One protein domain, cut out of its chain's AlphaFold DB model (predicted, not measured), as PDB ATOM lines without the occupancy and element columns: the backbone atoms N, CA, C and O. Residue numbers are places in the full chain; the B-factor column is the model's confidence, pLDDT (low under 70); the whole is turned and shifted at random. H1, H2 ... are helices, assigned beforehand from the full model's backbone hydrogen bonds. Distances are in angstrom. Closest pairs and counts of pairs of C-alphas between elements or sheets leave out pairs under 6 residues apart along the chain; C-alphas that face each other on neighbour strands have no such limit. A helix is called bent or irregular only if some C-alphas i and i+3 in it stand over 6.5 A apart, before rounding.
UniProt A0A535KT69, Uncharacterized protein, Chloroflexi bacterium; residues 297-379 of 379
ATOM      1  N   GLY A 297      30.258  57.162 281.243       79.50
ATOM      2  CA  GLY A 297      30.869  56.019 281.925       79.50
ATOM      3  C   GLY A 297      30.805  54.731 281.110       79.50
ATOM      4  O   GLY A 297      30.248  54.693 280.010       79.50
ATOM      5  N   SER A 298      31.404  53.679 281.657       85.50
ATOM      6  CA  SER A 298      31.427  52.350 281.040       85.50
ATOM      7  C   SER A 298      30.079  51.628 281.187       85.50
ATOM      8  O   SER A 298      29.329  51.870 282.133       85.50
ATOM      9  N   SER A 299      29.771  50.709 280.264       86.06
ATOM     10  CA  SER A 299      28.550  49.883 280.338       86.06
ATOM     11  C   SER A 299      28.484  49.069 281.639       86.06
ATOM     12  O   SER A 299      27.426  48.950 282.246       86.06
ATOM     13  N   GLU A 300      29.628  48.581 282.128       87.44
ATOM     14  CA  GLU A 300      29.718  47.813 283.377       87.44
ATOM     15  C   GLU A 300      29.369  48.650 284.618       87.44
ATOM     16  O   GLU A 300      28.768  48.156 285.573       87.44
ATOM     17  N   GLU A 301      29.757  49.929 284.639       87.69
ATOM     18  CA  GLU A 301      29.387  50.849 285.718       87.69
ATOM     19  C   GLU A 301      27.887  51.139 285.700       87.69
ATOM     20  O   GLU A 301      27.276  51.211 286.765       87.69
ATOM     21  N   LEU A 302      27.280  51.248 284.516       88.56
ATOM     22  CA  LEU A 302      25.838  51.442 284.366       88.56
ATOM     23  C   LEU A 302      25.065  50.253 284.949       88.56
ATOM     24  O   LEU A 302      24.141  50.463 285.732       88.56
ATOM     25  N   GLU A 303      25.485  49.021 284.664       90.25
ATOM     26  CA  GLU A 303      24.874  47.810 285.227       90.25
ATOM     27  C   GLU A 303      25.032  47.724 286.752       90.25
ATOM     28  O   GLU A 303      24.070  47.419 287.461       90.25
ATOM     29  N   LYS A 304      26.208  48.079 287.289       91.19
ATOM     30  CA  LYS A 304      26.427  48.162 288.748       91.19
ATOM     31  C   LYS A 304      25.529  49.217 289.393       91.19
ATOM     32  O   LYS A 304      24.942  48.971 290.447       91.19
ATOM     33  N   ILE A 305      25.395  50.384 288.761       90.81
ATOM     34  CA  ILE A 305      24.490  51.448 289.215       90.81
ATOM     35  C   ILE A 305      23.040  50.963 289.146       90.81
ATOM     36  O   ILE A 305      22.288  51.216 290.082       90.81
ATOM     37  N   LYS A 306      22.654  50.243 288.088       90.12
ATOM     38  CA  LYS A 306      21.313  49.677 287.905       90.12
ATOM     39  C   LYS A 306      20.966  48.682 289.006       90.12
ATOM     40  O   LYS A 306      19.949  48.878 289.665       90.12
ATOM     41  N   ALA A 307      21.848  47.729 289.302       92.19
ATOM     42  CA  ALA A 307      21.652  46.756 290.377       92.19
ATOM     43  C   ALA A 307      21.481  47.417 291.761       92.19
ATOM     44  O   ALA A 307      20.669  46.976 292.570       92.19
ATOM     45  N   LEU A 308      22.214  48.506 292.030       91.12
ATOM     46  CA  LEU A 308      22.068  49.276 293.272       91.12
ATOM     47  C   LEU A 308      20.840  50.197 293.272       91.12
ATOM     48  O   LEU A 308      20.361  50.573 294.338       91.12
ATOM     49  N   TYR A 309      20.346  50.592 292.100       89.69
ATOM     50  CA  TYR A 309      19.258  51.552 291.946       89.69
ATOM     51  C   TYR A 309      17.867  50.907 291.895       89.69
ATOM     52  O   TYR A 309      16.927  51.456 292.470       89.69
ATOM     53  N   GLU A 310      17.736  49.742 291.262       88.25
ATOM     54  CA  GLU A 310      16.504  48.944 291.196       88.25
ATOM     55  C   GLU A 310      15.773  48.762 292.539       88.25
ATOM     56  O   GLU A 310      14.560  48.983 292.557       88.25
ATOM     57  N   PRO A 311      16.434  48.468 293.681       88.88
ATOM     58  CA  PRO A 311      15.731  48.323 294.960       88.88
ATOM     59  C   PRO A 311      15.084  49.620 295.471       88.88
ATOM     60  O   PRO A 311      14.255  49.573 296.377       88.88
ATOM     61  N   PHE A 312      15.443  50.782 294.918       84.44
ATOM     62  CA  PHE A 312      14.845  52.074 295.268       84.44
ATOM     63  C   PHE A 312      13.681  52.470 294.346       84.44
ATOM     64  O   PHE A 312      13.098  53.545 294.518       84.44
ATOM     65  N   LEU A 313      13.331  51.644 293.357       82.88
ATOM     66  CA  LEU A 313      12.128  51.826 292.547       82.88
ATOM     67  C   LEU A 313      10.882  51.409 293.352       82.88
ATOM     68  O   LEU A 313      10.971  50.520 294.195       82.88
ATOM     69  N   PRO A 314       9.705  52.024 293.131       76.38
ATOM     70  CA  PRO A 314       9.361  52.986 292.075       76.38
ATOM     71  C   PRO A 314       9.685  54.456 292.402       76.38
ATOM     72  O   PRO A 314       9.856  55.266 291.484       76.38
ATOM     73  N   LEU A 315       9.795  54.807 293.689       79.56
ATOM     74  CA  LEU A 315      10.013  56.174 294.171       79.56
ATOM     75  C   LEU A 315      11.334  56.275 294.950       79.56
ATOM     76  O   LEU A 315      11.353  56.098 296.169       79.56
ATOM     77  N   PRO A 316      12.444  56.599 294.266       80.50
ATOM     78  CA  PRO A 316      13.752  56.652 294.902       80.50
ATOM     79  C   PRO A 316      13.856  57.840 295.868       80.50
ATOM     80  O   PRO A 316      13.385  58.933 295.551       80.50
ATOM     81  N   PRO A 317      14.537  57.703 297.016       81.00
ATOM     82  CA  PRO A 317      14.816  58.846 297.871       81.00
ATOM     83  C   PRO A 317      15.586  59.969 297.148       81.00
ATOM     84  O   PRO A 317      16.436  59.749 296.273       81.00
ATOM     85  N   ILE A 318      15.327  61.211 297.563       77.81
ATOM     86  CA  ILE A 318      16.050  62.386 297.067       77.81
ATOM     87  C   ILE A 318      17.517  62.249 297.483       77.81
ATOM     88  O   ILE A 318      17.844  62.271 298.668       77.81
ATOM     89  N   GLY A 319      18.416  62.134 296.505       84.00
ATOM     90  CA  GLY A 319      19.853  62.008 296.766       84.00
ATOM     91  C   GLY A 319      20.422  60.588 296.727       84.00
ATOM     92  O   GLY A 319      21.608  60.447 297.009       84.00
ATOM     93  N   VAL A 320      19.655  59.567 296.318       87.81
ATOM     94  CA  VAL A 320      20.169  58.191 296.099       87.81
ATOM     95  C   VAL A 320      21.409  58.163 295.200       87.81
ATOM     96  O   VAL A 320      22.366  57.458 295.496       87.81
ATOM     97  N   HIS A 321      21.463  59.009 294.165       88.44
ATOM     98  CA  HIS A 321      22.645  59.144 293.305       88.44
ATOM     99  C   HIS A 321      23.938  59.479 294.073       88.44
ATOM    100  O   HIS A 321      25.019  59.138 293.610       88.44
ATOM    101  N   LYS A 322      23.857  60.134 295.242       90.19
ATOM    102  CA  LYS A 322      25.026  60.410 296.095       90.19
ATOM    103  C   LYS A 322      25.450  59.188 296.898       90.19
ATOM    104  O   LYS A 322      26.640  58.969 297.049       90.19
ATOM    105  N   GLN A 323      24.483  58.410 297.382       91.38
ATOM    106  CA  GLN A 323      24.746  57.181 298.134       91.38
ATOM    107  C   GLN A 323      25.391  56.131 297.227       91.38
ATOM    108  O   GLN A 323      26.425  55.572 297.569       91.38
ATOM    109  N   ILE A 324      24.838  55.944 296.025       90.06
ATOM    110  CA  ILE A 324      25.404  55.034 295.022       90.06
ATOM    111  C   ILE A 324      26.786  55.526 294.563       90.06
ATOM    112  O   ILE A 324      27.706  54.729 294.412       90.06
ATOM    113  N   ALA A 325      26.972  56.841 294.400       92.62
ATOM    114  CA  ALA A 325      28.281  57.411 294.078       92.62
ATOM    115  C   ALA A 325      29.332  57.166 295.167       92.62
ATOM    116  O   ALA A 325      30.476  56.871 294.839       92.62
ATOM    117  N   GLU A 326      28.957  57.254 296.444       92.50
ATOM    118  CA  GLU A 326      29.849  56.946 297.565       92.50
ATOM    119  C   GLU A 326      30.203  55.452 297.612       92.50
ATOM    120  O   GLU A 326      31.370  55.112 297.793       92.50
ATOM    121  N   GLN A 327      29.232  54.568 297.354       91.69
ATOM    122  CA  GLN A 327      29.444  53.115 297.313       91.69
ATOM    123  C   GLN A 327      30.341  52.669 296.152       91.69
ATOM    124  O   GLN A 327      31.188  51.798 296.330       91.69
ATOM    125  N   LEU A 328      30.169  53.265 294.969       89.25
ATOM    126  CA  LEU A 328      30.945  52.929 293.771       89.25
ATOM    127  C   LEU A 328      32.198  53.799 293.598       89.25
ATOM    128  O   LEU A 328      32.941  53.617 292.639       89.25
ATOM    129  N   THR A 329      32.448  54.751 294.502       90.06
ATOM    130  CA  THR A 329      33.526  55.755 294.395       90.06
ATOM    131  C   THR A 329      33.513  56.559 293.081       90.06
ATOM    132  O   THR A 329      34.548  57.027 292.607       90.06
ATOM    133  N   LEU A 330      32.327  56.753 292.498       88.69
ATOM    134  CA  LEU A 330      32.105  57.498 291.252       88.69
ATOM    135  C   LEU A 330      31.705  58.951 291.528       88.69
ATOM    136  O   LEU A 330      31.333  59.322 292.646       88.69
ATOM    137  N   LYS A 331      31.732  59.815 290.504       89.75
ATOM    138  CA  LYS A 331      31.237  61.186 290.690       89.75
ATOM    139  C   LYS A 331      29.704  61.174 290.798       89.75
ATOM    140  O   LYS A 331      29.043  60.612 289.926       89.75
ATOM    141  N   PRO A 332      29.092  61.899 291.757       89.06
ATOM    142  CA  PRO A 332      27.631  61.968 291.880       89.06
ATOM    143  C   PRO A 332      26.911  62.453 290.617       89.06
ATOM    144  O   PRO A 332      25.771  62.074 290.373       89.06
ATOM    145  N   ALA A 333      27.574  63.292 289.815       86.19
ATOM    146  CA  ALA A 333      27.043  63.763 288.539       86.19
ATOM    147  C   ALA A 333      26.971  62.648 287.480       86.19
ATOM    148  O   ALA A 333      25.999  62.589 286.734       86.19
ATOM    149  N   GLU A 334      27.962  61.753 287.443       86.81
ATOM    150  CA  GLU A 334      28.004  60.609 286.521       86.81
ATOM    151  C   GLU A 334      26.927  59.588 286.904       86.81
ATOM    152  O   GLU A 334      26.180  59.128 286.047       86.81
ATOM    153  N   VAL A 335      26.757  59.322 288.203       89.44
ATOM    154  CA  VAL A 335      25.695  58.434 288.707       89.44
ATOM    155  C   VAL A 335      24.300  59.010 288.457       89.44
ATOM    156  O   VAL A 335      23.383  58.278 288.098       89.44
ATOM    157  N   TYR A 336      24.124  60.329 288.589       88.56
ATOM    158  CA  TYR A 336      22.860  60.986 288.246       88.56
ATOM    159  C   TYR A 336      22.502  60.799 286.763       88.56
ATOM    160  O   TYR A 336      21.348  60.526 286.435       88.56
ATOM    161  N   GLN A 337      23.489  60.918 285.870       88.12
ATOM    162  CA  GLN A 337      23.307  60.665 284.438       88.12
ATOM    163  C   GLN A 337      23.006  59.188 284.158       88.12
ATOM    164  O   GLN A 337      22.074  58.905 283.411       88.12
ATOM    165  N   ALA A 338      23.717  58.256 284.799       89.19
ATOM    166  CA  ALA A 338      23.461  56.822 284.661       89.19
ATOM    167  C   ALA A 338      22.029  56.453 285.079       89.19
ATOM    168  O   ALA A 338      21.314  55.807 284.321       89.19
ATOM    169  N   ILE A 339      21.566  56.938 286.239       89.56
ATOM    170  CA  ILE A 339      20.184  56.731 286.705       89.56
ATOM    171  C   ILE A 339      19.177  57.274 285.691       89.56
ATOM    172  O   ILE A 339      18.123  56.673 285.481       89.56
ATOM    173  N   LYS A 340      19.484  58.401 285.044       87.06
ATOM    174  CA  LYS A 340      18.624  58.945 283.997       87.06
ATOM    175  C   LYS A 340      18.508  57.981 282.808       87.06
ATOM    176  O   LYS A 340      17.388  57.736 282.368       87.06
ATOM    177  N   VAL A 341      19.625  57.431 282.330       88.19
ATOM    178  CA  VAL A 341      19.641  56.448 281.230       88.19
ATOM    179  C   VAL A 341      18.876  55.184 281.625       88.19
ATOM    180  O   VAL A 341      17.965  54.782 280.913       88.19
ATOM    181  N   ILE A 342      19.135  54.640 282.817       88.81
ATOM    182  CA  ILE A 342      18.433  53.457 283.346       88.81
ATOM    183  C   ILE A 342      16.916  53.683 283.392       88.81
ATOM    184  O   ILE A 342      16.135  52.805 283.039       88.81
ATOM    185  N   ARG A 343      16.458  54.869 283.806       87.38
ATOM    186  CA  ARG A 343      15.020  55.178 283.824       87.38
ATOM    187  C   ARG A 343      14.430  55.323 282.426       87.38
ATOM    188  O   ARG A 343      13.278  54.952 282.251       87.38
ATOM    189  N   GLN A 344      15.192  55.822 281.455       85.38
ATOM    190  CA  GLN A 344      14.764  55.838 280.054       85.38
ATOM    191  C   GLN A 344      14.645  54.412 279.497       85.38
ATOM    192  O   GLN A 344      13.633  54.103 278.880       85.38
ATOM    193  N   GLU A 345      15.604  53.526 279.788       86.50
ATOM    194  CA  GLU A 345      15.536  52.102 279.415       86.50
ATOM    195  C   GLU A 345      14.315  51.399 280.024       86.50
ATOM    196  O   GLU A 345      13.659  50.592 279.368       86.50
ATOM    197  N   LEU A 346      13.995  51.718 281.280       85.25
ATOM    198  CA  LEU A 346      12.871  51.133 282.013       85.25
ATOM    199  C   LEU A 346      11.528  51.843 281.756       85.25
ATOM    200  O   LEU A 346      10.536  51.490 282.390       85.25
ATOM    201  N   ASN A 347      11.473  52.839 280.861       84.62
ATOM    202  CA  ASN A 347      10.286  53.669 280.598       84.62
ATOM    203  C   ASN A 347       9.673  54.304 281.868       84.62
ATOM    204  O   ASN A 347       8.455  54.395 282.028       84.62
ATOM    205  N   LEU A 348      10.524  54.749 282.795       83.62
ATOM    206  CA  LEU A 348      10.139  55.382 284.056       83.62
ATOM    207  C   LEU A 348      10.134  56.920 283.948       83.62
ATOM    208  O   LEU A 348      10.932  57.491 283.200       83.62
ATOM    209  N   PRO A 349       9.307  57.627 284.750       80.38
ATOM    210  CA  PRO A 349       9.238  59.094 284.733       80.38
ATOM    211  C   PRO A 349      10.564  59.734 285.163       80.38
ATOM    212  O   PRO A 349      11.400  59.063 285.770       80.38
ATOM    213  N   GLN A 350      10.765  61.029 284.901       76.56
ATOM    214  CA  GLN A 350      12.021  61.729 285.203       76.56
ATOM    215  C   GLN A 350      12.485  61.501 286.656       76.56
ATOM    216  O   GLN A 350      11.708  61.589 287.608       76.56
ATOM    217  N   TYR A 351      13.775  61.190 286.837       75.44
ATOM    218  CA  TYR A 351      14.356  61.061 288.174       75.44
ATOM    219  C   TYR A 351      14.234  62.386 288.931       75.44
ATOM    220  O   TYR A 351      14.651  63.428 288.424       75.44
ATOM    221  N   ASN A 352      13.735  62.320 290.167       73.00
ATOM    222  CA  ASN A 352      13.578  63.476 291.044       73.00
ATOM    223  C   ASN A 352      12.654  64.568 290.467       73.00
ATOM    224  O   ASN A 352      12.961  65.758 290.561       73.00
ATOM    225  N   ASP A 353      11.521  64.166 289.882       67.25
ATOM    226  CA  ASP A 353      10.461  65.106 289.526       67.25
ATOM    227  C   ASP A 353       9.967  65.833 290.799       67.25
ATOM    228  O   ASP A 353       9.527  65.178 291.757       67.25
ATOM    229  N   PRO A 354      10.058  67.177 290.866       63.12
ATOM    230  CA  PRO A 354       9.601  67.937 292.025       63.12
ATOM    231  C   PRO A 354       8.119  67.707 292.362       63.12
ATOM    232  O   PRO A 354       7.760  67.833 293.536       63.12
ATOM    233  N   ALA A 355       7.277  67.337 291.389       62.75
ATOM    234  CA  ALA A 355       5.871  67.015 291.624       62.75
ATOM    235  C   ALA A 355       5.694  65.698 292.403       62.75
ATOM    236  O   ALA A 355       4.870  65.625 293.314       62.75
ATOM    237  N   LEU A 356       6.507  64.680 292.098       61.94
ATOM    238  CA  LEU A 356       6.404  63.342 292.698       61.94
ATOM    239  C   LEU A 356       7.047  63.251 294.087       61.94
ATOM    240  O   LEU A 356       6.617  62.455 294.918       61.94
ATOM    241  N   HIS A 357       8.053  64.080 294.371       56.72
ATOM    242  CA  HIS A 357       8.743  64.071 295.666       56.72
ATOM    243  C   HIS A 357       8.175  65.060 296.693       56.72
ATOM    244  O   HIS A 357       8.777  65.253 297.751       56.72
ATOM    245  N   GLY A 358       7.039  65.708 296.403       54.06
ATOM    246  CA  GLY A 358       6.369  66.632 297.328       54.06
ATOM    247  C   GLY A 358       7.224  67.836 297.743       54.06
ATOM    248  O   GLY A 358       6.866  68.573 298.668       54.06
ATOM    249  N   ILE A 359       8.361  68.057 297.072       51.97
ATOM    250  CA  ILE A 359       9.185  69.242 297.260       51.97
ATOM    251  C   ILE A 359       8.525  70.328 296.424       51.97
ATOM    252  O   ILE A 359       8.968  70.653 295.321       51.97
ATOM    253  N   GLU A 360       7.470  70.926 296.982       45.31
ATOM    254  CA  GLU A 360       7.084  72.279 296.592       45.31
ATOM    255  C   GLU A 360       8.392  73.078 296.461       45.31
ATOM    256  O   GLU A 360       9.228  72.975 297.371       45.31
ATOM    257  N   PRO A 361       8.627  73.834 295.372       46.72
ATOM    258  CA  PRO A 361       9.823  74.652 295.211       46.72
ATOM    259  C   PRO A 361       9.777  75.804 296.221       46.72
ATOM    260  O   PRO A 361       9.622  76.983 295.895       46.72
ATOM    261  N   MET A 362       9.910  75.471 297.499       42.94
ATOM    262  CA  MET A 362      10.004  76.397 298.591       42.94
ATOM    263  C   MET A 362      11.303  77.133 298.369       42.94
ATOM    264  O   MET A 362      12.400  76.593 298.526       42.94
ATOM    265  N   SER A 363      11.166  78.397 297.973       51.50
ATOM    266  CA  SER A 363      12.297  79.302 297.887       51.50
ATOM    267  C   SER A 363      13.166  79.137 299.136       51.50
ATOM    268  O   SER A 363      12.663  79.032 300.255       51.50
ATOM    269  N   ARG A 364      14.491  79.142 298.971       48.19
ATOM    270  CA  ARG A 364      15.453  79.046 300.086       48.19
ATOM    271  C   ARG A 364      15.127  80.024 301.230       48.19
ATOM    272  O   ARG A 364      15.410  79.741 302.388       48.19
ATOM    273  N   LYS A 365      14.467  81.146 300.910       51.59
ATOM    274  CA  LYS A 365      13.885  82.097 301.867       51.59
ATOM    275  C   LYS A 365      12.739  81.508 302.705       51.59
ATOM    276  O   LYS A 365      12.770  81.692 303.915       51.59
ATOM    277  N   ARG A 366      11.770  80.795 302.112       55.25
ATOM    278  CA  ARG A 366      10.695  80.082 302.837       55.25
ATOM    279  C   ARG A 366      11.250  78.987 303.748       55.25
ATOM    280  O   ARG A 366      10.826  78.908 304.895       55.25
ATOM    281  N   LEU A 367      12.238  78.216 303.289       54.12
ATOM    282  CA  LEU A 367      12.868  77.171 304.107       54.12
ATOM    283  C   LEU A 367      13.579  77.766 305.337       54.12
ATOM    284  O   LEU A 367      13.384  77.309 306.459       54.12
ATOM    285  N   LEU A 368      14.334  78.853 305.136       59.72
ATOM    286  CA  LEU A 368      14.984  79.589 306.225       59.72
ATOM    287  C   LEU A 368      13.979  80.268 307.165       59.72
ATOM    288  O   LEU A 368      14.234  80.344 308.365       59.72
ATOM    289  N   LEU A 369      12.839  80.744 306.654       61.75
ATOM    290  CA  LEU A 369      11.763  81.274 307.495       61.75
ATOM    291  C   LEU A 369      11.135  80.177 308.358       61.75
ATOM    292  O   LEU A 369      10.886  80.415 309.535       61.75
ATOM    293  N   ARG A 370      10.919  78.985 307.792       61.41
ATOM    294  CA  ARG A 370      10.317  77.843 308.492       61.41
ATOM    295  C   ARG A 370      11.247  77.283 309.571       61.41
ATOM    296  O   ARG A 370      10.795  77.010 310.672       61.41
ATOM    297  N   LEU A 371      12.549  77.212 309.294       61.03
ATOM    298  CA  LEU A 371      13.574  76.843 310.283       61.03
ATOM    299  C   LEU A 371      13.696  77.881 311.415       61.03
ATOM    300  O   LEU A 371      13.926  77.530 312.569       61.03
ATOM    301  N   ARG A 372      13.508  79.171 311.108       63.28
ATOM    302  CA  ARG A 372      13.484  80.236 312.125       63.28
ATOM    303  C   ARG A 372      12.193  80.247 312.943       63.28
ATOM    304  O   ARG A 372      12.243  80.575 314.125       63.28
ATOM    305  N   SER A 373      11.052  79.899 312.347       57.66
ATOM    306  CA  SER A 373       9.770  79.859 313.056       57.66
ATOM    307  C   SER A 373       9.636  78.631 313.956       57.66
ATOM    308  O   SER A 373       9.083  78.750 315.047       57.66
ATOM    309  N   THR A 374      10.206  77.484 313.577       58.81
ATOM    310  CA  THR A 374      10.267  76.301 314.450       58.81
ATOM    311  C   THR A 374      11.225  76.496 315.625       58.81
ATOM    312  O   THR A 374      10.930  76.033 316.723       58.81
ATOM    313  N   SER A 375      12.310  77.256 315.444       56.31
ATOM    314  CA  SER A 375      13.239  77.596 316.531       56.31
ATOM    315  C   SER A 375      12.657  78.572 317.564       56.31
ATOM    316  O   SER A 375      13.109  78.566 318.704       56.31
ATOM    317  N   ARG A 376      11.664  79.398 317.200       56.31
ATOM    318  CA  ARG A 376      10.978  80.324 318.126       56.31
ATOM    319  C   ARG A 376       9.836  79.697 318.920       56.31
ATOM    320  O   ARG A 376       9.392  80.297 319.883       56.31
ATOM    321  N   LYS A 377       9.347  78.523 318.513       52.12
ATOM    322  CA  LYS A 377       8.278  77.789 319.214       52.12
ATOM    323  C   LYS A 377       8.801  76.813 320.277       52.12
ATOM    324  O   LYS A 377       8.005  76.116 320.890       52.12
ATOM    325  N   ARG A 378      10.124  76.730 320.451       51.72
ATOM    326  CA  ARG A 378      10.809  75.864 321.427       51.72
ATOM    327  C   ARG A 378      11.583  76.647 322.499       51.72
ATOM    328  O   ARG A 378      12.421  76.053 323.168       51.72
ATOM    329  N   GLN A 379      11.340  77.951 322.629       43.25
ATOM    330  CA  GLN A 379      11.838  78.770 323.737       43.25
ATOM    331  C   GLN A 379      10.677  79.264 324.576       43.25
ATOM    332  O   GLN A 379       9.636  79.588 323.957       43.25
TER     333      GLN A 379
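This is residues 297 to 379 of the 379 residues of an uncharacterized protein of Chloroflexi bacterium (UniProt A0A535KT69). What shape do these atoms make? A small compact head of three crossed helices, H1, H2 and H3, their centres in a triangle, carries a lone helix, H4, far out on an arm; residues 360 to 379, with H4 among them, stick out free of the head. What is it built of? The printed part has 83 residues with four named helices, in the order H1, H2, H3, H4, and no named strand; its class is all helix. How large is it? It is loose, with a radius of gyration of the C-alphas of 16.5 A, and only just elongated, with spans of 53 by 27 by 20 A.

What does the first helix touch? H1, residues 299 to 312, touches H2, residues 320 to 328, with residues 305 to 309 alone; the closest C-alphas, of Leu 308 and Ile 324, are 6.9 A apart, and the two run opposite ways at a steep tilt of 50 degrees. H1 also touches H3, residues 332 to 345, about perpendicular at 80 degrees, with the C-alphas of Leu 302 and Ala 338 closest at 5.9 A. How do H2 and H3 stand? They touch, with the C-alphas of Ala 325 and Pro 332 closest at 5.1 A, and run opposite ways at a steep tilt of 68 degrees, only just short of about perpendicular. What of the last helix? H4, residues 364 to 376, is apart from H1, H2 and H3. Do the backbones keep their O i to N i+4 pairs? Every such pair is within hydrogen-bond range in H2, H3 and H4, and 8 of 10 are in H1.

Where does H1 lie? It begins at C-alpha 299, (28.550, 49.883, 280.338), and spans 20.4 A; it is irregular, but only just, with C-alphas 308 and 311 6.6 A apart. How long are the other helices? H2 spans 12.2 A, H3 20.0 A and H4 18.6 A from first to last C-alpha. Where does H4 end? Its last C-alpha, 376, is at (10.978, 80.324, 318.126).

How far does it reach? The two C-alphas farthest apart, of Ser 299 and Gln 379, the chain's last residue, are 54.7 A apart. Is there a cut, and which link is long? The printed part has no cut, and the long link is residues 346 to 363, between H3 and H4. Where is confidence low? Residues 353 to 379 are under 70; the mean pLDDT of the printed part is 76.4 and that of H4 is 57.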